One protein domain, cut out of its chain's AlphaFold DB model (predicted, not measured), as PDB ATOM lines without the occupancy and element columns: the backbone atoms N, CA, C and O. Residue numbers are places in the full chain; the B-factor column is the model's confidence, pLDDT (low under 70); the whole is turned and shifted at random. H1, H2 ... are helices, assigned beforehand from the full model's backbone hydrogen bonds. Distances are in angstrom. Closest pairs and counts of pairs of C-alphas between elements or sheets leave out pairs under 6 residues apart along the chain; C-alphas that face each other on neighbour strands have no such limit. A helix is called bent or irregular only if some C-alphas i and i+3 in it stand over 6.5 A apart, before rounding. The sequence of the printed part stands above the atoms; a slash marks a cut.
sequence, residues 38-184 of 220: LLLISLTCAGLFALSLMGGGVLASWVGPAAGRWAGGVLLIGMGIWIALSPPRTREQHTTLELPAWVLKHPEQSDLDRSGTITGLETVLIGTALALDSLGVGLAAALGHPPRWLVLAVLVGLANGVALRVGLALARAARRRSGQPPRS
ATOM      1  N   LEU A  38     -36.376 -35.216  -5.381       90.56
ATOM      2  CA  LEU A  38     -37.305 -35.990  -4.548       90.56
ATOM      3  C   LEU A  38     -38.223 -35.099  -3.698       90.56
ATOM      4  O   LEU A  38     -39.419 -35.369  -3.595       90.56
ATOM      5  N   LEU A  39     -37.670 -34.038  -3.107       93.00
ATOM      6  CA  LEU A  39     -38.440 -33.081  -2.317       93.00
ATOM      7  C   LEU A  39     -39.409 -32.278  -3.192       93.00
ATOM      8  O   LEU A  39     -40.560 -32.092  -2.812       93.00
ATOM      9  N   LEU A  40     -38.977 -31.864  -4.382       92.06
ATOM     10  CA  LEU A  40     -39.840 -31.190  -5.351       92.06
ATOM     11  C   LEU A  40     -40.972 -32.102  -5.854       92.06
ATOM     12  O   LEU A  40     -42.113 -31.657  -5.871       92.06
ATOM     13  N   ILE A  41     -40.706 -33.379  -6.164       91.75
ATOM     14  CA  ILE A  41     -41.748 -34.369  -6.514       91.75
ATOM     15  C   ILE A  41     -42.764 -34.483  -5.379       91.75
ATOM     16  O   ILE A  41     -43.964 -34.372  -5.610       91.75
ATOM     17  N   SER A  42     -42.285 -34.669  -4.144       93.94
ATOM     18  CA  SER A  42     -43.143 -34.753  -2.958       93.94
ATOM     19  C   SER A  42     -44.016 -33.507  -2.794       93.94
ATOM     20  O   SER A  42     -45.187 -33.635  -2.438       93.94
ATOM     21  N   LEU A  43     -43.467 -32.321  -3.067       94.69
ATOM     22  CA  LEU A  43     -44.188 -31.056  -2.978       94.69
ATOM     23  C   LEU A  43     -45.231 -30.918  -4.092       94.69
ATOM     24  O   LEU A  43     -46.355 -30.508  -3.818       94.69
ATOM     25  N   THR A  44     -44.894 -31.300  -5.324       93.38
ATOM     26  CA  THR A  44     -45.836 -31.322  -6.451       93.38
ATOM     27  C   THR A  44     -46.989 -32.291  -6.181       93.38
ATOM     28  O   THR A  44     -48.145 -31.905  -6.343       93.38
ATOM     29  N   CYS A  45     -46.704 -33.500  -5.685       93.25
ATOM     30  CA  CYS A  45     -47.723 -34.472  -5.278       93.25
ATOM     31  C   CYS A  45     -48.639 -33.911  -4.184       93.25
ATOM     32  O   CYS A  45     -49.859 -33.938  -4.331       93.25
ATOM     33  N   ALA A  46     -48.062 -33.356  -3.111       94.19
ATOM     34  CA  ALA A  46     -48.835 -32.756  -2.025       94.19
ATOM     35  C   ALA A  46     -49.706 -31.590  -2.518       94.19
ATOM     36  O   ALA A  46     -50.877 -31.504  -2.159       94.19
ATOM     37  N   GLY A  47     -49.152 -30.710  -3.356       93.88
ATOM     38  CA  GLY A  47     -49.856 -29.547  -3.894       93.88
ATOM     39  C   GLY A  47     -51.031 -29.930  -4.790       93.88
ATOM     40  O   GLY A  47     -52.136 -29.427  -4.607       93.88
ATOM     41  N   LEU A  48     -50.832 -30.861  -5.722       92.88
ATOM     42  CA  LEU A  48     -51.897 -31.315  -6.619       92.88
ATOM     43  C   LEU A  48     -52.974 -32.120  -5.882       92.88
ATOM     44  O   LEU A  48     -54.162 -31.929  -6.140       92.88
ATOM     45  N   PHE A  49     -52.594 -32.954  -4.911       93.38
ATOM     46  CA  PHE A  49     -53.565 -33.656  -4.071       93.38
ATOM     47  C   PHE A  49     -54.355 -32.687  -3.176       93.38
ATOM     48  O   PHE A  49     -55.564 -32.835  -3.015       93.38
ATOM     49  N   ALA A  50     -53.706 -31.646  -2.643       92.94
ATOM     50  CA  ALA A  50     -54.374 -30.562  -1.924       92.94
ATOM     51  C   ALA A  50     -55.394 -29.831  -2.809       92.94
ATOM     52  O   ALA A  50     -56.531 -29.630  -2.385       92.94
ATOM     53  N   LEU A  51     -55.024 -29.489  -4.048       91.44
ATOM     54  CA  LEU A  51     -55.951 -28.894  -5.015       91.44
ATOM     55  C   LEU A  51     -57.131 -29.825  -5.310       91.44
ATOM     56  O   LEU A  51     -58.266 -29.360  -5.390       91.44
ATOM     57  N   SER A  52     -56.884 -31.133  -5.396       89.94
ATOM     58  CA  SER A  52     -57.944 -32.132  -5.538       89.94
ATOM     59  C   SER A  52     -58.910 -32.123  -4.353       89.94
ATOM     60  O   SER A  52     -60.122 -32.062  -4.542       89.94
ATOM     61  N   LEU A  53     -58.395 -32.099  -3.120       90.12
ATOM     62  CA  LEU A  53     -59.224 -32.019  -1.913       90.12
ATOM     63  C   LEU A  53     -60.056 -30.726  -1.876       90.12
ATOM     64  O   LEU A  53     -61.235 -30.758  -1.528       90.12
ATOM     65  N   MET A  54     -59.465 -29.591  -2.260       88.06
ATOM     66  CA  MET A  54     -60.174 -28.308  -2.337       88.06
ATOM     67  C   MET A  54     -61.280 -28.345  -3.398       88.06
ATOM     68  O   MET A  54     -62.421 -27.982  -3.110       88.06
ATOM     69  N   GLY A  55     -60.965 -28.831  -4.601       85.06
ATOM     70  CA  GLY A  55     -61.931 -28.988  -5.687       85.06
ATOM     71  C   GLY A  55     -63.063 -29.946  -5.319       85.06
ATOM     72  O   GLY A  55     -64.228 -29.652  -5.574       85.06
ATOM     73  N   GLY A  56     -62.742 -31.047  -4.639       83.50
ATOM     74  CA  GLY A  56     -63.717 -32.022  -4.159       83.50
ATOM     75  C   GLY A  56     -64.663 -31.437  -3.116       83.50
ATOM     76  O   GLY A  56     -65.854 -31.721  -3.156       83.50
ATOM     77  N   GLY A  57     -64.170 -30.563  -2.234       81.94
ATOM     78  CA  GLY A  57     -65.003 -29.862  -1.252       81.94
ATOM     79  C   GLY A  57     -65.990 -28.885  -1.897       81.94
ATOM     80  O   GLY A  57     -67.137 -28.790  -1.463       81.94
ATOM     81  N   VAL A  58     -65.576 -28.198  -2.967       81.50
ATOM     82  CA  VAL A  58     -66.472 -27.344  -3.770       81.50
ATOM     83  C   VAL A  58     -67.486 -28.191  -4.539       81.50
ATOM     84  O   VAL A  58     -68.662 -27.854  -4.596       81.50
ATOM     85  N   LEU A  59     -67.064 -29.327  -5.093       76.06
ATOM     86  CA  LEU A  59     -67.964 -30.233  -5.802       76.06
ATOM     87  C   LEU A  59     -68.995 -30.863  -4.847       76.06
ATOM     88  O   LEU A  59     -70.169 -30.995  -5.189       76.06
ATOM     89  N   ALA A  60     -68.583 -31.186  -3.619       73.31
ATOM     90  CA  ALA A  60     -69.441 -31.737  -2.573       73.31
ATOM     91  C   ALA A  60     -70.616 -30.816  -2.222       73.31
ATOM     92  O   ALA A  60     -71.721 -31.301  -1.973       73.31
ATOM     93  N   SER A  61     -70.397 -29.497  -2.234       75.69
ATOM     94  CA  SER A  61     -71.447 -28.523  -1.922       75.69
ATOM     95  C   SER A  61     -72.480 -28.362  -3.042       75.69
ATOM     96  O   SER A  61     -73.591 -27.919  -2.765       75.69
ATOM     97  N   TRP A  62     -72.159 -28.773  -4.274       71.44
ATOM     98  CA  TRP A  62     -73.063 -28.699  -5.429       71.44
ATOM     99  C   TRP A  62     -73.804 -30.010  -5.711       71.44
ATOM    100  O   TRP A  62     -74.964 -29.984  -6.112       71.44
ATOM    101  N   VAL A  63     -73.147 -31.158  -5.526       67.69
ATOM    102  CA  VAL A  63     -73.648 -32.463  -6.009       67.69
ATOM    103  C   VAL A  63     -74.271 -33.310  -4.877       67.69
ATOM    104  O   VAL A  63     -74.886 -34.349  -5.117       67.69
ATOM    105  N   GLY A  64     -74.186 -32.845  -3.627       65.81
ATOM    106  CA  GLY A  64     -74.719 -33.533  -2.453       65.81
ATOM    107  C   GLY A  64     -73.899 -34.771  -2.033       65.81
ATOM    108  O   GLY A  64     -73.144 -35.338  -2.830       65.81
ATOM    109  N   PRO A  65     -74.037 -35.249  -0.778       62.53
ATOM    110  CA  PRO A  65     -73.138 -36.259  -0.195       62.53
ATOM    111  C   PRO A  65     -73.167 -37.625  -0.901       62.53
ATOM    112  O   PRO A  65     -72.207 -38.391  -0.833       62.53
ATOM    113  N   ALA A  66     -74.277 -37.951  -1.572       63.69
ATOM    114  CA  ALA A  66     -74.507 -39.261  -2.175       63.69
ATOM    115  C   ALA A  66     -73.771 -39.461  -3.511       63.69
ATOM    116  O   ALA A  66     -73.314 -40.569  -3.798       63.69
ATOM    117  N   ALA A  67     -73.624 -38.408  -4.318       60.81
ATOM    118  CA  ALA A  67     -73.020 -38.501  -5.647       60.81
ATOM    119  C   ALA A  67     -71.490 -38.574  -5.593       60.81
ATOM    120  O   ALA A  67     -70.859 -39.296  -6.367       60.81
ATOM    121  N   GLY A  68     -70.882 -37.891  -4.624       60.47
ATOM    122  CA  GLY A  68     -69.436 -37.914  -4.463       60.47
ATOM    123  C   GLY A  68     -68.882 -39.307  -4.112       60.47
ATOM    124  O   GLY A  68     -67.758 -39.630  -4.496       60.47
ATOM    125  N   ARG A  69     -69.687 -40.168  -3.463       62.34
ATOM    126  CA  ARG A  69     -69.303 -41.551  -3.111       62.34
ATOM    127  C   ARG A  69     -68.914 -42.392  -4.327       62.34
ATOM    128  O   ARG A  69     -68.080 -43.282  -4.203       62.34
ATOM    129  N   TRP A  70     -69.505 -42.100  -5.484       68.94
ATOM    130  CA  TRP A  70     -69.249 -42.811  -6.735       68.94
ATOM    131  C   TRP A  70     -68.346 -42.025  -7.686       68.94
ATOM    132  O   TRP A  70     -67.750 -42.622  -8.576       68.94
ATOM    133  N   ALA A  71     -68.193 -40.713  -7.483       69.50
ATOM    134  CA  ALA A  71     -67.456 -39.833  -8.385       69.50
ATOM    135  C   ALA A  71     -65.999 -40.275  -8.596       69.50
ATOM    136  O   ALA A  71     -65.560 -40.374  -9.737       69.50
ATOM    137  N   GLY A  72     -65.271 -40.612  -7.524       67.19
ATOM    138  CA  GLY A  72     -63.883 -41.081  -7.636       67.19
ATOM    139  C   GLY A  72     -63.759 -42.403  -8.403       67.19
ATOM    140  O   GLY A  72     -62.906 -42.534  -9.275       67.19
ATOM    141  N   GLY A  73     -64.656 -43.359  -8.131       70.88
ATOM    142  CA  GLY A  73     -64.684 -44.651  -8.823       70.88
ATOM    143  C   GLY A  73     -65.053 -44.520 -10.302       70.88
ATOM    144  O   GLY A  73     -64.379 -45.088 -11.155       70.88
ATOM    145  N   VAL A  74     -66.074 -43.720 -10.621       76.62
ATOM    146  CA  VAL A  74     -66.490 -43.437 -12.005       76.62
ATOM    147  C   VAL A  74     -65.380 -42.718 -12.775       76.62
ATOM    148  O   VAL A  74     -65.117 -43.071 -13.922       76.62
ATOM    149  N   LEU A  75     -64.691 -41.761 -12.145       69.06
ATOM    150  CA  LEU A  75     -63.580 -41.034 -12.759       69.06
ATOM    151  C   LEU A  75     -62.403 -41.966 -13.088       69.06
ATOM    152  O   LEU A  75     -61.888 -41.919 -14.202       69.06
ATOM    153  N   LEU A  76     -62.016 -42.848 -12.160       68.19
ATOM    154  CA  LEU A  76     -60.928 -43.808 -12.379       68.19
ATOM    155  C   LEU A  76     -61.281 -44.864 -13.430       68.19
ATOM    156  O   LEU A  76     -60.463 -45.151 -14.302       68.19
ATOM    157  N   ILE A  77     -62.504 -45.406 -13.399       75.19
ATOM    158  CA  ILE A  77     -62.977 -46.354 -14.419       75.19
ATOM    159  C   ILE A  77     -62.995 -45.676 -15.794       75.19
ATOM    160  O   ILE A  77     -62.502 -46.247 -16.764       75.19
ATOM    161  N   GLY A  78     -63.501 -44.442 -15.877       75.06
ATOM    162  CA  GLY A  78     -63.515 -43.661 -17.113       75.06
ATOM    163  C   GLY A  78     -62.111 -43.407 -17.664       75.06
ATOM    164  O   GLY A  78     -61.866 -43.663 -18.842       75.06
ATOM    165  N   MET A  79     -61.172 -42.980 -16.813       65.88
ATOM    166  CA  MET A  79     -59.775 -42.749 -17.196       65.88
ATOM    167  C   MET A  79     -59.096 -44.049 -17.652       65.88
ATOM    168  O   MET A  79     -58.424 -44.069 -18.681       65.88
ATOM    169  N   GLY A  80     -59.313 -45.153 -16.933       68.12
ATOM    170  CA  GLY A  80     -58.770 -46.466 -17.281       68.12
ATOM    171  C   GLY A  80     -59.278 -46.972 -18.631       68.12
ATOM    172  O   GLY A  80     -58.479 -47.385 -19.471       68.12
ATOM    173  N   ILE A  81     -60.588 -46.871 -18.880       77.00
ATOM    174  CA  ILE A  81     -61.196 -47.240 -20.167       77.00
ATOM    175  C   ILE A  81     -60.673 -46.338 -21.287       77.00
ATOM    176  O   ILE A  81     -60.287 -46.837 -22.344       77.00
ATOM    177  N   TRP A  82     -60.606 -45.024 -21.060       69.06
ATOM    178  CA  TRP A  82     -60.096 -44.073 -22.047       69.06
ATOM    179  C   TRP A  82     -58.656 -44.395 -22.448       69.06
ATOM    180  O   TRP A  82     -58.342 -44.469 -23.634       69.06
ATOM    181  N   ILE A  83     -57.787 -44.654 -21.471       66.44
ATOM    182  CA  ILE A  83     -56.386 -45.024 -21.696       66.44
ATOM    183  C   ILE A  83     -56.271 -46.370 -22.422       66.44
ATOM    184  O   ILE A  83     -55.390 -46.510 -23.270       66.44
ATOM    185  N   ALA A  84     -57.130 -47.344 -22.104       72.00
ATOM    186  CA  ALA A  84     -57.126 -48.671 -22.721       72.00
ATOM    187  C   ALA A  84     -57.603 -48.656 -24.181       72.00
ATOM    188  O   ALA A  84     -57.090 -49.413 -25.001       72.00
ATOM    189  N   LEU A  85     -58.566 -47.791 -24.507       76.56
ATOM    190  CA  LEU A  85     -59.110 -47.642 -25.859       76.56
ATOM    191  C   LEU A  85     -58.354 -46.609 -26.707       76.56
ATOM    192  O   LEU A  85     -58.581 -46.523 -27.914       76.56
ATOM    193  N   SER A  86     -57.469 -45.816 -26.102       66.31
ATOM    194  CA  SER A  86     -56.702 -44.799 -26.821       66.31
ATOM    195  C   SER A  86     -55.709 -45.448 -27.797       66.31
ATOM    196  O   SER A  86     -54.888 -46.263 -27.368       66.31
ATOM    197  N   PRO A  87     -55.721 -45.073 -29.093       68.44
ATOM    198  CA  PRO A  87     -54.735 -45.561 -30.050       68.44
ATOM    199  C   PRO A  87     -53.323 -45.090 -29.660       68.44
ATOM    200  O   PRO A  87     -53.181 -44.031 -29.039       68.44
ATOM    201  N   PRO A  88     -52.264 -45.838 -30.021       61.50
ATOM    202  CA  PRO A  88     -50.891 -45.419 -29.767       61.50
ATOM    203  C   PRO A  88     -50.616 -44.094 -30.495       61.50
ATOM    204  O   PRO A  88     -50.557 -44.050 -31.721       61.50
ATOM    205  N   ARG A  89     -50.498 -43.001 -29.731       60.34
ATOM    206  CA  ARG A  89     -50.178 -41.660 -30.239       60.34
ATOM    207  C   ARG A  89     -48.680 -41.390 -30.147       60.34
ATOM    208  O   ARG A  89     -48.019 -41.788 -29.187       60.34
ATOM    209  N   THR A  90     -48.157 -40.694 -31.150       56.06
ATOM    210  CA  THR A  90     -46.769 -40.224 -31.200       56.06
ATOM    211  C   THR A  90     -46.594 -38.994 -30.301       56.06
ATOM    212  O   THR A  90     -47.520 -38.199 -30.142       56.06
ATOM    213  N   ARG A  91     -45.389 -38.811 -29.738       54.12
ATOM    214  CA  ARG A  91     -45.036 -37.786 -28.734       54.12
ATOM    215  C   ARG A  91     -45.552 -36.368 -29.030       54.12
ATOM    216  O   ARG A  91     -45.964 -35.682 -28.103       54.12
ATOM    217  N   GLU A  92     -45.543 -35.937 -30.291       54.47
ATOM    218  CA  GLU A  92     -45.927 -34.569 -30.680       54.47
ATOM    219  C   GLU A  92     -47.425 -34.261 -30.550       54.47
ATOM    220  O   GLU A  92     -47.816 -33.098 -30.577       54.47
ATOM    221  N   GLN A  93     -48.274 -35.277 -30.382       57.59
ATOM    222  CA  GLN A  93     -49.727 -35.100 -30.302       57.59
ATOM    223  C   GLN A  93     -50.268 -35.083 -28.867       57.59
ATOM    224  O   GLN A  93     -51.479 -34.966 -28.678       57.59
ATOM    225  N   HIS A  94     -49.407 -35.200 -27.849       60.03
ATOM    226  CA  HIS A  94     -49.860 -35.142 -26.462       60.03
ATOM    227  C   HIS A  94     -50.110 -33.704 -26.023       60.03
ATOM    228  O   HIS A  94     -49.230 -32.846 -26.057       60.03
ATOM    229  N   THR A  95     -51.334 -33.455 -25.564       63.50
ATOM    230  CA  THR A  95     -51.699 -32.193 -24.921       63.50
ATOM    231  C   THR A  95     -50.949 -32.029 -23.595       63.50
ATOM    232  O   THR A  95     -50.457 -33.000 -23.012       63.50
ATOM    233  N   THR A  96     -50.893 -30.801 -23.070       66.06
ATOM    234  CA  THR A  96     -50.286 -30.473 -21.762       66.06
ATOM    235  C   THR A  96     -50.798 -31.341 -20.608       66.06
ATOM    236  O   THR A  96     -50.069 -31.566 -19.646       66.06
ATOM    237  N   LEU A  97     -52.018 -31.869 -20.726       63.88
ATOM    238  CA  LEU A  97     -52.650 -32.765 -19.756       63.88
ATOM    239  C   LEU A  97     -52.273 -34.244 -19.946       63.88
ATOM    240  O   LEU A  97     -52.246 -34.990 -18.972       63.88
ATOM    241  N   GLU A  98     -51.966 -34.682 -21.170       66.19
ATOM    242  CA  GLU A  98     -51.589 -36.074 -21.473       66.19
ATOM    243  C   GLU A  98     -50.083 -36.341 -21.294       66.19
ATOM    244  O   GLU A  98     -49.668 -37.484 -21.090       66.19
ATOM    245  N   LEU A  99     -49.265 -35.285 -21.333       71.62
ATOM    246  CA  LEU A  99     -47.808 -35.330 -21.179       71.62
ATOM    247  C   LEU A  99     -47.329 -36.100 -19.929       71.62
ATOM    248  O   LEU A  99     -46.478 -36.979 -20.083       71.62
ATOM    249  N   PRO A 100     -47.864 -35.868 -18.713       74.06
ATOM    250  CA  PRO A 100     -47.440 -36.612 -17.524       74.06
ATOM    251  C   PRO A 100     -47.733 -38.118 -17.627       74.06
ATOM    252  O   PRO A 100     -46.884 -38.947 -17.297       74.06
ATOM    253  N   ALA A 101     -48.904 -38.491 -18.154       66.94
ATOM    254  CA  ALA A 101     -49.278 -39.891 -18.351       66.94
ATOM    255  C   ALA A 101     -48.380 -40.582 -19.392       66.94
ATOM    256  O   ALA A 101     -48.014 -41.749 -19.239       66.94
ATOM    257  N   TRP A 102     -47.983 -39.862 -20.442       69.25
ATOM    258  CA  TRP A 102     -47.059 -40.375 -21.448       69.25
ATOM    259  C   TRP A 102     -45.639 -40.587 -20.897       69.25
ATOM    260  O   TRP A 102     -45.025 -41.615 -21.187       69.25
ATOM    261  N   VAL A 103     -45.151 -39.669 -20.052       68.06
ATOM    262  CA  VAL A 103     -43.841 -39.759 -19.375       68.06
ATOM    263  C   VAL A 103     -43.744 -41.005 -18.484       68.06
ATOM    264  O   VAL A 103     -42.690 -41.640 -18.432       68.06
ATOM    265  N   LEU A 104     -44.845 -41.398 -17.833       62.44
ATOM    266  CA  LEU A 104     -44.930 -42.650 -17.068       62.44
ATOM    267  C   LEU A 104     -44.899 -43.899 -17.956       62.44
ATOM    268  O   LEU A 104     -44.269 -44.889 -17.588       62.44
ATOM    269  N   LYS A 105     -45.575 -43.870 -19.113       62.59
ATOM    270  CA  LYS A 105     -45.605 -45.003 -20.057       62.59
ATOM    271  C   LYS A 105     -44.268 -45.222 -20.761       62.59
ATOM    272  O   LYS A 105     -43.931 -46.362 -21.063       62.59
ATOM    273  N   HIS A 106     -43.511 -44.152 -20.986       63.12
ATOM    274  CA  HIS A 106     -42.207 -44.194 -21.643       63.12
ATOM    275  C   HIS A 106     -41.124 -43.614 -20.728       63.12
ATOM    276  O   HIS A 106     -40.565 -42.553 -21.023       63.12
ATOM    277  N   PRO A 107     -40.740 -44.324 -19.648       60.81
ATOM    278  CA  PRO A 107     -39.667 -43.875 -18.767       60.81
ATOM    279  C   PRO A 107     -38.292 -43.851 -19.465       60.81
ATOM    280  O   PRO A 107     -37.280 -43.572 -18.832       60.81
ATOM    281  N   GLU A 108     -38.201 -44.222 -20.752       58.03
ATOM    282  CA  GLU A 108     -36.983 -44.092 -21.579       58.03
ATOM    283  C   GLU A 108     -36.867 -42.701 -22.184       58.03
ATOM    284  O   GLU A 108     -35.774 -42.279 -22.540       58.03
ATOM    285  N   GLN A 109     -37.992 -41.998 -22.288       57.81
ATOM    286  CA  GLN A 109     -38.095 -40.670 -22.877       57.81
ATOM    287  C   GLN A 109     -38.436 -39.605 -21.822       57.81
ATOM    288  O   GLN A 109     -38.646 -38.447 -22.175       57.81
ATOM    289  N   SER A 110     -38.502 -39.990 -20.539       61.06
ATOM    290  CA  SER A 110     -38.780 -39.089 -19.413       61.06
ATOM    291  C   SER A 110     -37.592 -38.217 -19.011       61.06
ATOM    292  O   SER A 110     -37.788 -37.191 -18.374       61.06
ATOM    293  N   ASP A 111     -36.380 -38.663 -19.339       67.88
ATOM    294  CA  ASP A 111     -35.164 -37.855 -19.301       67.88
ATOM    295  C   ASP A 111     -35.167 -36.990 -20.571       67.88
ATOM    296  O   ASP A 111     -34.758 -37.431 -21.651       67.88
ATOM    297  N   LEU A 112     -35.795 -35.815 -20.467       63.03
ATOM    298  CA  LEU A 112     -36.064 -34.914 -21.586       63.03
ATOM    299  C   LEU A 112     -34.767 -34.312 -22.115       63.03
ATOM    300  O   LEU A 112     -34.641 -34.128 -23.329       63.03
ATOM    301  N   ASP A 113     -33.829 -34.021 -21.216       68.38
ATOM    302  CA  ASP A 113     -32.526 -33.445 -21.543       68.38
ATOM    303  C   ASP A 113     -31.411 -34.494 -21.708       68.38
ATOM    304  O   ASP A 113     -30.292 -34.146 -22.091       68.38
ATOM    305  N   ARG A 114     -31.727 -35.782 -21.507       66.94
ATOM    306  CA  ARG A 114     -30.798 -36.923 -21.602       66.94
ATOM    307  C   ARG A 114     -29.591 -36.793 -20.664       66.94
ATOM    308  O   ARG A 114     -28.525 -37.353 -20.940       66.94
ATOM    309  N   SER A 115     -29.735 -36.066 -19.559       71.56
ATOM    310  CA  SER A 115     -28.658 -35.833 -18.592       71.56
ATOM    311  C   SER A 115     -28.358 -37.056 -17.718       71.56
ATOM    312  O   SER A 115     -27.310 -37.130 -17.068       71.56
ATOM    313  N   GLY A 116     -29.270 -38.033 -17.664       71.56
ATOM    314  CA  GLY A 116     -29.230 -39.139 -16.708       71.56
ATOM    315  C   GLY A 116     -29.577 -38.713 -15.276       71.56
ATOM    316  O   GLY A 116     -29.423 -39.512 -14.339       71.56
ATOM    317  N   THR A 117     -30.043 -37.474 -15.085       78.81
ATOM    318  CA  THR A 117     -30.435 -36.903 -13.795       78.81
ATOM    319  C   THR A 117     -31.757 -36.159 -13.889       78.81
ATOM    320  O   THR A 117     -31.827 -35.131 -14.539       78.81
ATOM    321  N   ILE A 118     -32.775 -36.597 -13.144       82.69
ATOM    322  CA  ILE A 118     -34.063 -35.893 -13.168       82.69
ATOM    323  C   ILE A 118     -33.965 -34.589 -12.375       82.69
ATOM    324  O   ILE A 118     -33.800 -34.626 -11.147       82.69
ATOM    325  N   THR A 119     -34.106 -33.445 -13.050       85.69
ATOM    326  CA  THR A 119     -34.075 -32.111 -12.420       85.69
ATOM    327  C   THR A 119     -35.129 -31.153 -12.994       85.69
ATOM    328  O   THR A 119     -35.826 -31.462 -13.956       85.69
ATOM    329  N   GLY A 120     -35.325 -29.997 -12.347       84.31
ATOM    330  CA  GLY A 120     -36.156 -28.904 -12.870       84.31
ATOM    331  C   GLY A 120     -37.584 -29.310 -13.264       84.31
ATOM    332  O   GLY A 120     -38.372 -29.751 -12.427       84.31
ATOM    333  N   LEU A 121     -37.927 -29.138 -14.545       80.75
ATOM    334  CA  LEU A 121     -39.272 -29.401 -15.075       80.75
ATOM    335  C   LEU A 121     -39.612 -30.892 -15.169       80.75
ATOM    336  O   LEU A 121     -40.774 -31.258 -15.014       80.75
ATOM    337  N   GLU A 122     -38.626 -31.768 -15.350       81.44
ATOM    338  CA  GLU A 122     -38.839 -33.224 -15.380       81.44
ATOM    339  C   GLU A 122     -39.367 -33.724 -14.036       81.44
ATOM    340  O   GLU A 122     -40.226 -34.597 -13.950       81.44
ATOM    341  N   THR A 123     -38.887 -33.094 -12.969       88.62
ATOM    342  CA  THR A 123     -39.301 -33.360 -11.594       88.62
ATOM    343  C   THR A 123     -40.770 -32.984 -11.380       88.62
ATOM    344  O   THR A 123     -41.526 -33.753 -10.786       88.62
ATOM    345  N   VAL A 124     -41.199 -31.841 -11.926       87.25
ATOM    346  CA  VAL A 124     -42.603 -31.402 -11.896       87.25
ATOM    347  C   VAL A 124     -43.479 -32.308 -12.758       87.25
ATOM    348  O   VAL A 124     -44.579 -32.658 -12.338       87.25
ATOM    349  N   LEU A 125     -43.003 -32.737 -13.928       84.88
ATOM    350  CA  LEU A 125     -43.729 -33.663 -14.801       84.88
ATOM    351  C   LEU A 125     -43.961 -35.016 -14.124       84.88
ATOM    352  O   LEU A 125     -45.099 -35.478 -14.086       84.88
ATOM    353  N   ILE A 126     -42.923 -35.613 -13.531       86.88
ATOM    354  CA  ILE A 126     -43.036 -36.877 -12.786       86.88
ATOM    355  C   ILE A 126     -43.967 -36.715 -11.582       86.88
ATOM    356  O   ILE A 126     -44.856 -37.539 -11.382       86.88
ATOM    357  N   GLY A 127     -43.802 -35.644 -10.798       89.31
ATOM    358  CA  GLY A 127     -44.676 -35.364  -9.657       89.31
ATOM    359  C   GLY A 127     -46.133 -35.163 -10.069       89.31
ATOM    360  O   GLY A 127     -47.035 -35.660  -9.403       89.31
ATOM    361  N   THR A 128     -46.374 -34.503 -11.201       87.31
ATOM    362  CA  THR A 128     -47.722 -34.349 -11.760       87.31
ATOM    363  C   THR A 128     -48.292 -35.695 -12.176       87.31
ATOM    364  O   THR A 128     -49.432 -36.000 -11.849       87.31
ATOM    365  N   ALA A 129     -47.494 -36.527 -12.843       85.44
ATOM    366  CA  ALA A 129     -47.916 -37.843 -13.299       85.44
ATOM    367  C   ALA A 129     -48.345 -38.749 -12.131       85.44
ATOM    368  O   ALA A 129     -49.409 -39.355 -12.190       85.44
ATOM    369  N   LEU A 130     -47.560 -38.761 -11.049       86.69
ATOM    370  CA  LEU A 130     -47.875 -39.454  -9.792       86.69
ATOM    371  C   LEU A 130     -49.114 -38.873  -9.096       86.69
ATOM    372  O   LEU A 130     -49.942 -39.590  -8.545       86.69
ATOM    373  N   ALA A 131     -49.273 -37.549  -9.117       89.06
ATOM    374  CA  ALA A 131     -50.434 -36.916  -8.509       89.06
ATOM    375  C   ALA A 131     -51.741 -37.238  -9.248       89.06
ATOM    376  O   ALA A 131     -52.778 -37.350  -8.598       89.06
ATOM    377  N   LEU A 132     -51.701 -37.398 -10.579       84.31
ATOM    378  CA  LEU A 132     -52.881 -37.707 -11.394       84.31
ATOM    379  C   LEU A 132     -53.576 -39.006 -10.956       84.31
ATOM    380  O   LEU A 132     -54.805 -39.038 -10.956       84.31
ATOM    381  N   ASP A 133     -52.826 -40.029 -10.534       82.62
ATOM    382  CA  ASP A 133     -53.387 -41.299 -10.040       82.62
ATOM    383  C   ASP A 133     -54.211 -41.099  -8.754       82.62
ATOM    384  O   ASP A 133     -55.321 -41.607  -8.590       82.62
ATOM    385  N   SER A 134     -53.716 -40.236  -7.867       86.38
ATOM    386  CA  SER A 134     -54.355 -39.943  -6.583       86.38
ATOM    387  C   SER A 134     -55.442 -38.857  -6.644       86.38
ATOM    388  O   SER A 134     -56.161 -38.657  -5.660       86.38
ATOM    389  N   LEU A 135     -55.647 -38.183  -7.786       84.94
ATOM    390  CA  LEU A 135     -56.648 -37.111  -7.911       84.94
ATOM    391  C   LEU A 135     -58.068 -37.590  -7.600       84.94
ATOM    392  O   LEU A 135     -58.767 -36.933  -6.830       84.94
ATOM    393  N   GLY A 136     -58.496 -38.724  -8.159       83.44
ATOM    394  CA  GLY A 136     -59.849 -39.249  -7.936       83.44
ATOM    395  C   GLY A 136     -60.119 -39.566  -6.463       83.44
ATOM    396  O   GLY A 136     -61.204 -39.290  -5.947       83.44
ATOM    397  N   VAL A 137     -59.100 -40.072  -5.763       86.62
ATOM    398  CA  VAL A 137     -59.158 -40.337  -4.322       86.62
ATOM    399  C   VAL A 137     -59.197 -39.037  -3.523       86.62
ATOM    400  O   VAL A 137     -59.961 -38.955  -2.566       86.62
ATOM    401  N   GLY A 138     -58.459 -38.000  -3.930       88.38
ATOM    402  CA  GLY A 138     -58.539 -36.667  -3.323       88.38
ATOM    403  C   GLY A 138     -59.945 -36.059  -3.412       88.38
ATOM    404  O   GLY A 138     -60.490 -35.625  -2.397       88.38
ATOM    405  N   LEU A 139     -60.582 -36.117  -4.587       85.06
ATOM    406  CA  LEU A 139     -61.961 -35.645  -4.774       85.06
ATOM    407  C   LEU A 139     -62.949 -36.407  -3.877       85.06
ATOM    408  O   LEU A 139     -63.800 -35.798  -3.233       85.06
ATOM    409  N   ALA A 140     -62.820 -37.735  -3.804       81.25
ATOM    410  CA  ALA A 140     -63.682 -38.573  -2.972       81.25
ATOM    411  C   ALA A 140     -63.444 -38.352  -1.465       81.25
ATOM    412  O   ALA A 140     -64.393 -38.276  -0.686       81.25
ATOM    413  N   ALA A 141     -62.189 -38.199  -1.041       82.75
ATOM    414  CA  ALA A 141     -61.831 -37.964   0.356       82.75
ATOM    415  C   ALA A 141     -62.344 -36.610   0.875       82.75
ATOM    416  O   ALA A 141     -62.657 -36.486   2.061       82.75
ATOM    417  N   ALA A 142     -62.488 -35.608   0.001       84.81
ATOM    418  CA  ALA A 142     -62.992 -34.284   0.364       84.81
ATOM    419  C   ALA A 142     -64.425 -34.300   0.929       84.81
ATOM    420  O   ALA A 142     -64.770 -33.457   1.757       84.81
ATOM    421  N   LEU A 143     -65.240 -35.285   0.540       74.94
ATOM    422  CA  LEU A 143     -66.634 -35.439   0.983       74.94
ATOM    423  C   LEU A 143     -66.755 -35.778   2.465       74.94
ATOM    424  O   LEU A 143     -67.752 -35.454   3.101       74.94
ATOM    425  N   GLY A 144     -65.732 -36.427   3.021       71.81
ATOM    426  CA  GLY A 144     -65.647 -36.683   4.455       71.81
ATOM    427  C   GLY A 144     -65.333 -35.427   5.270       71.81
ATOM    428  O   GLY A 144     -65.193 -35.539   6.484       71.81
ATOM    429  N   HIS A 145     -65.171 -34.265   4.614       65.12
ATOM    430  CA  HIS A 145     -64.742 -32.995   5.197       65.12
ATOM    431  C   HIS A 145     -63.628 -33.186   6.234       65.12
ATOM    432  O   HIS A 145     -63.806 -32.827   7.402       65.12
ATOM    433  N   PRO A 146     -62.477 -33.781   5.855       68.69
ATOM    434  CA  PRO A 146     -61.409 -34.001   6.811       68.69
ATOM    435  C   PRO A 146     -61.005 -32.640   7.399       68.69
ATOM    436  O   PRO A 146     -60.545 -31.768   6.656       68.69
ATOM    437  N   PRO A 147     -61.124 -32.434   8.726       68.50
ATOM    438  CA  PRO A 147     -60.881 -31.129   9.350       68.50
ATOM    439  C   PRO A 147     -59.429 -30.658   9.173       68.50
ATOM    440  O   PRO A 147     -59.101 -29.506   9.440       68.50
ATOM    441  N   ARG A 148     -58.543 -31.558   8.724       85.75
ATOM    442  CA  ARG A 148     -57.122 -31.323   8.470       85.75
ATOM    443  C   ARG A 148     -56.714 -31.827   7.084       85.75
ATOM    444  O   ARG A 148     -55.756 -32.586   6.961       85.75
ATOM    445  N   TRP A 149     -57.435 -31.408   6.045       86.75
ATOM    446  CA  TRP A 149     -57.142 -31.751   4.645       86.75
ATOM    447  C   TRP A 149     -55.669 -31.509   4.255       86.75
ATOM    448  O   TRP A 149     -55.079 -32.324   3.551       86.75
ATOM    449  N   LEU A 150     -55.037 -30.459   4.795       89.19
ATOM    450  CA  LEU A 150     -53.620 -30.161   4.561       89.19
ATOM    451  C   LEU A 150     -52.689 -31.261   5.099       89.19
ATOM    452  O   LEU A 150     -51.709 -31.608   4.449       89.19
ATOM    453  N   VAL A 151     -53.006 -31.840   6.263       91.31
ATOM    454  CA  VAL A 151     -52.208 -32.928   6.852       91.31
ATOM    455  C   VAL A 151     -52.266 -34.160   5.959       91.31
ATOM    456  O   VAL A 151     -51.231 -34.762   5.696       91.31
ATOM    457  N   LEU A 152     -53.451 -34.504   5.446       91.06
ATOM    458  CA  LEU A 152     -53.600 -35.625   4.522       91.06
ATOM    459  C   LEU A 152     -52.801 -35.400   3.228       91.06
ATOM    460  O   LEU A 152     -52.084 -36.297   2.799       91.06
ATOM    461  N   ALA A 153     -52.862 -34.199   2.646       93.19
ATOM    462  CA  ALA A 153     -52.105 -33.870   1.438       93.19
ATOM    463  C   ALA A 153     -50.585 -33.967   1.641       93.19
ATOM    464  O   ALA A 153     -49.879 -34.540   0.809       93.19
ATOM    465  N   VAL A 154     -50.081 -33.466   2.773       94.00
ATOM    466  CA  VAL A 154     -48.663 -33.590   3.134       94.00
ATOM    467  C   VAL A 154     -48.276 -35.054   3.343       94.00
ATOM    468  O   VAL A 154     -47.232 -35.471   2.847       94.00
ATOM    469  N   LEU A 155     -49.111 -35.854   4.018       94.06
ATOM    470  CA  LEU A 155     -48.858 -37.286   4.210       94.06
ATOM    471  C   LEU A 155     -48.760 -38.034   2.878       94.06
ATOM    472  O   LEU A 155     -47.818 -38.798   2.695       94.06
ATOM    473  N   VAL A 156     -49.674 -37.783   1.936       94.12
ATOM    474  CA  VAL A 156     -49.643 -38.398   0.596       94.12
ATOM    475  C   VAL A 156     -48.390 -37.982  -0.175       94.12
ATOM    476  O   VAL A 156     -47.686 -38.833  -0.716       94.12
ATOM    477  N   GLY A 157     -48.045 -36.691  -0.179       94.56
ATOM    478  CA  GLY A 157     -46.829 -36.220  -0.846       94.56
ATOM    479  C   GLY A 157     -45.557 -36.844  -0.269       94.56
ATOM    480  O   GLY A 157     -44.696 -37.299  -1.027       94.56
ATOM    481  N   LEU A 158     -45.448 -36.907   1.062       95.00
ATOM    482  CA  LEU A 158     -44.326 -37.555   1.745       95.00
ATOM    483  C   LEU A 158     -44.285 -39.059   1.464       95.00
ATOM    484  O   LEU A 158     -43.203 -39.588   1.211       95.00
ATOM    485  N   ALA A 159     -45.435 -39.735   1.468       95.19
ATOM    486  CA  ALA A 159     -45.534 -41.153   1.137       95.19
ATOM    487  C   ALA A 159     -45.014 -41.420  -0.283       95.19
ATOM    488  O   ALA A 159     -44.150 -42.277  -0.442       95.19
ATOM    489  N   ASN A 160     -45.403 -40.612  -1.277       94.19
ATOM    490  CA  ASN A 160     -44.878 -40.706  -2.647       94.19
ATOM    491  C   ASN A 160     -43.361 -40.493  -2.708       94.19
ATOM    492  O   ASN A 160     -42.652 -41.253  -3.367       94.19
ATOM    493  N   GLY A 161     -42.832 -39.499  -1.990       93.94
ATOM    494  CA  GLY A 161     -41.387 -39.267  -1.912       93.94
ATOM    495  C   GLY A 161     -40.626 -40.446  -1.290       93.94
ATOM    496  O   GLY A 161     -39.588 -40.866  -1.810       93.94
ATOM    497  N   VAL A 162     -41.142 -41.012  -0.195       95.25
ATOM    498  CA  VAL A 162     -40.562 -42.189   0.473       95.25
ATOM    499  C   VAL A 162     -40.644 -43.418  -0.428       95.25
ATOM    500  O   VAL A 162     -39.631 -44.087  -0.630       95.25
ATOM    501  N   ALA A 163     -41.802 -43.687  -1.019       94.75
ATOM    502  CA  ALA A 163     -42.031 -44.793  -1.937       94.75
ATOM    503  C   ALA A 163     -41.093 -44.743  -3.151       94.75
ATOM    504  O   ALA A 163     -40.455 -45.746  -3.479       94.75
ATOM    505  N   LEU A 164     -40.894 -43.561  -3.746       93.12
ATOM    506  CA  LEU A 164     -39.939 -43.372  -4.838       93.12
ATOM    507  C   LEU A 164     -38.505 -43.713  -4.395       93.12
ATOM    508  O   LEU A 164     -37.780 -44.413  -5.106       93.12
ATOM    509  N   ARG A 165     -38.084 -43.277  -3.196       93.50
ATOM    510  CA  ARG A 165     -36.767 -43.644  -2.632       93.50
ATOM    511  C   ARG A 165     -36.636 -45.140  -2.404       93.50
ATOM    512  O   ARG A 165     -35.575 -45.692  -2.695       93.50
ATOM    513  N   VAL A 166     -37.680 -45.780  -1.879       94.06
ATOM    514  CA  VAL A 166     -37.716 -47.231  -1.657       94.06
ATOM    515  C   VAL A 166     -37.570 -47.961  -2.988       94.06
ATOM    516  O   VAL A 166     -36.691 -48.811  -3.109       94.06
ATOM    517  N   GLY A 167     -38.323 -47.569  -4.018       92.12
ATOM    518  CA  GLY A 167     -38.206 -48.145  -5.359       92.12
ATOM    519  C   GLY A 167     -36.802 -47.990  -5.953       92.12
ATOM    520  O   GLY A 167     -36.206 -48.962  -6.424       92.12
ATOM    521  N   LEU A 168     -36.207 -46.796  -5.839       90.62
ATOM    522  CA  LEU A 168     -34.827 -46.546  -6.272       90.62
ATOM    523  C   LEU A 168     -33.817 -47.423  -5.515       90.62
ATOM    524  O   LEU A 168     -32.849 -47.907  -6.108       90.62
ATOM    525  N   ALA A 169     -34.008 -47.620  -4.209       90.44
ATOM    526  CA  ALA A 169     -33.139 -48.450  -3.380       90.44
ATOM    527  C   ALA A 169     -33.259 -49.939  -3.738       90.44
ATOM    528  O   ALA A 169     -32.232 -50.597  -3.924       90.44
ATOM    529  N   LEU A 170     -34.485 -50.444  -3.908       90.88
ATOM    530  CA  LEU A 170     -34.764 -51.818  -4.333       90.88
ATOM    531  C   LEU A 170     -34.101 -52.127  -5.672       90.88
ATOM    532  O   LEU A 170     -33.402 -53.130  -5.815       90.88
ATOM    533  N   ALA A 171     -34.232 -51.227  -6.637       88.50
ATOM    534  CA  ALA A 171     -33.648 -51.426  -7.950       88.50
ATOM    535  C   ALA A 171     -32.110 -51.349  -7.954       88.50
ATOM    536  O   ALA A 171     -31.447 -52.098  -8.674       88.50
ATOM    537  N   ARG A 172     -31.504 -50.511  -7.101       85.38
ATOM    538  CA  ARG A 172     -30.045 -50.524  -6.878       85.38
ATOM    539  C   ARG A 172     -29.583 -51.828  -6.229       85.38
ATOM    540  O   ARG A 172     -28.536 -52.346  -6.612       85.38
ATOM    541  N   ALA A 173     -30.340 -52.356  -5.268       86.88
ATOM    542  CA  ALA A 173     -30.042 -53.637  -4.636       86.88
ATOM    543  C   ALA A 173     -30.130 -54.796  -5.643       86.88
ATOM    544  O   ALA A 173     -29.227 -55.630  -5.688       86.88
ATOM    545  N   ALA A 174     -31.152 -54.799  -6.505       84.44
ATOM    546  CA  ALA A 174     -31.296 -55.771  -7.586       84.44
ATOM    547  C   ALA A 174     -30.122 -55.704  -8.578       84.44
ATOM    548  O   ALA A 174     -29.524 -56.729  -8.896       84.44
ATOM    549  N   ARG A 175     -29.703 -54.501  -8.993       78.19
ATOM    550  CA  ARG A 175     -28.578 -54.336  -9.933       78.19
ATOM    551  C   ARG A 175     -27.231 -54.795  -9.395       78.19
ATOM    552  O   ARG A 175     -26.445 -55.358 -10.151       78.19
ATOM    553  N   ARG A 176     -26.980 -54.615  -8.096       77.25
ATOM    554  CA  ARG A 176     -25.765 -55.138  -7.448       77.25
ATOM    555  C   ARG A 176     -25.671 -56.660  -7.545       77.25
ATOM    556  O   ARG A 176     -24.565 -57.174  -7.644       77.25
ATOM    557  N   ARG A 177     -26.807 -57.371  -7.544       75.38
ATOM    558  CA  ARG A 177     -26.839 -58.836  -7.696       75.38
ATOM    559  C   ARG A 177     -26.596 -59.289  -9.135       75.38
ATOM    560  O   ARG A 177     -26.002 -60.339  -9.329       75.38
ATOM    561  N   SER A 178     -27.004 -58.495 -10.122       69.50
ATOM    562  CA  SER A 178     -26.834 -58.823 -11.544       69.50
ATOM    563  C   SER A 178     -25.467 -58.433 -12.126       69.50
ATOM    564  O   SER A 178     -25.239 -58.651 -13.311       69.50
ATOM    565  N   GLY A 179     -24.566 -57.821 -11.342       60.72
ATOM    566  CA  GLY A 179     -23.218 -57.433 -11.791       60.72
ATOM    567  C   GLY A 179     -23.181 -56.378 -12.907       60.72
ATOM    568  O   GLY A 179     -22.139 -56.165 -13.521       60.72
ATOM    569  N   GLN A 180     -24.305 -55.720 -13.199       59.47
ATOM    570  CA  GLN A 180     -24.431 -54.850 -14.364       59.47
ATOM    571  C   GLN A 180     -24.020 -53.411 -14.006       59.47
ATOM    572  O   GLN A 180     -24.603 -52.830 -13.082       59.47
ATOM    573  N   PRO A 181     -23.024 -52.820 -14.696       53.88
ATOM    574  CA  PRO A 181     -22.566 -51.472 -14.390       53.88
ATOM    575  C   PRO A 181     -23.667 -50.436 -14.670       53.88
ATOM    576  O   PRO A 181     -24.559 -50.669 -15.495       53.88
ATOM    577  N   PRO A 182     -23.641 -49.280 -13.981       54.84
ATOM    578  CA  PRO A 182     -24.554 -48.189 -14.282       54.84
ATOM    579  C   PRO A 182     -24.355 -47.753 -15.739       54.84
ATOM    580  O   PRO A 182     -23.236 -47.459 -16.144       54.84
ATOM    581  N   ARG A 183     -25.441 -47.699 -16.522       53.97
ATOM    582  CA  ARG A 183     -25.443 -47.043 -17.837       53.97
ATOM    583  C   ARG A 183     -25.264 -45.539 -17.616       53.97
ATOM    584  O   ARG A 183     -26.235 -44.812 -17.441       53.97
ATOM    585  N   SER A 184     -24.014 -45.106 -17.494       41.25
ATOM    586  CA  SER A 184     -23.624 -43.702 -17.487       41.25
ATOM    587  C   SER A 184     -23.427 -43.244 -18.923       41.25
ATOM    588  O   SER A 184     -22.554 -43.774 -19.601       41.25
TER     589      SER A 184
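AT A GLANCE: This is residues 38 to 184 of the 220 residues of an uncharacterized protein of Firmicutes bacterium (UniProt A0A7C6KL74). Long helices packed mostly crosswise make an elongated body: H1a packs on both H3 and H4, and at its far end H1 folds back in a V, with its second arm, H1b, crossing the later half of H3. The short helix H2 packs at right angles on the first half of H3, and residues 166 to 171, which belong to H4, and residues 173 to 181, of which 173 to 177 belong to H4, stick out and add to the length. The printed part has 147 residues with four named helices, in the order H1, H2, H3, H4, and no named strand, and its class is all helix. The whole is only just compact, close to loose, with a radius of gyration of the C-alphas of 17.6 A and spans of 56 by 36 by 27 A.

HOW THE PARTS SIT: By its hydrogen bonds H1, residues 38 to 85, was assigned as one helix, but it is bent: C-alphas 62 and 65 are 9.2 A apart. Its arms are H1a, residues 38 to 62, and H1b, residues 65 to 85. They run opposite ways at a steep tilt of 53 degrees and are close but not clearly touching, the closest C-alphas being those of Ala 60 and Gly 68, 6.5 A apart. H1a touches H3, residues 120 to 142, and the closest C-alphas are those of Gly 56 and Leu 139, 4.1 A apart. These two run the same way at a shallow tilt of 32 degrees, only just short of steep. H1a also touches H4, residues 149 to 177, with the C-alphas of Ala 46 and Gly 157 closest at 4.2 A. They run opposite ways at a steep tilt of 38 degrees, only just past shallow. H1b touches H3 with residues 68 to 76 alone, the closest C-alphas being those of Gly 72 and Gly 136, 4.4 A apart, and they run opposite ways at a steep tilt of 42 degrees. H2, residues 99 to 105, touches residues 125 to 129 of H3, about perpendicular at 88 degrees, with the C-alphas of Pro 100 and Ala 129 closest at 4.4 A. H3 and H4 are close but not clearly touching, with the C-alphas of Ala 142 and Trp 149 closest at 7.7 A. H2 is apart from H1a, H1b and H4, and H1b is apart from H4. Every O i to N i+4 pair is within hydrogen-bond range in H2, against 20 of 21 in H1a, 13 of 17 in H1b, 14 of 19 in H3 and 24 of 25 in H4.

IN THESE COORDINATES: H1a begins at C-alpha 38, (-37.305, -35.990, -4.548), and is 36.5 A long. H1b is 31.4 A long and irregular, with C-alphas 69 and 72 7.1 A apart, and has a kink of 29 degrees near residue 73. H2 has 7 residues. H3 begins at C-alpha 120, (-36.156, -28.904, -12.870), and is 30.4 A long; it is irregular, with C-alphas 133 and 136 7.1 A apart, and has a kink of 54 degrees near residue 134. H4 is 42.5 A long and ends at C-alpha 177, (-26.839, -58.836, -7.696).

THE WHOLE: The two C-alphas farthest apart are those of Trp 62 and Gly 179, at 57.9 A. The printed part has no cut. The links from H1 to H2, 13 residues, and from H2 to H3, 14 residues, are long; the link from H3 to H4 is short. The mean pLDDT of the printed part is 77.7, and 53 residues are under 70, among them residues 63 to 72, 86 to 98, 101 to 114 and 178 to 184.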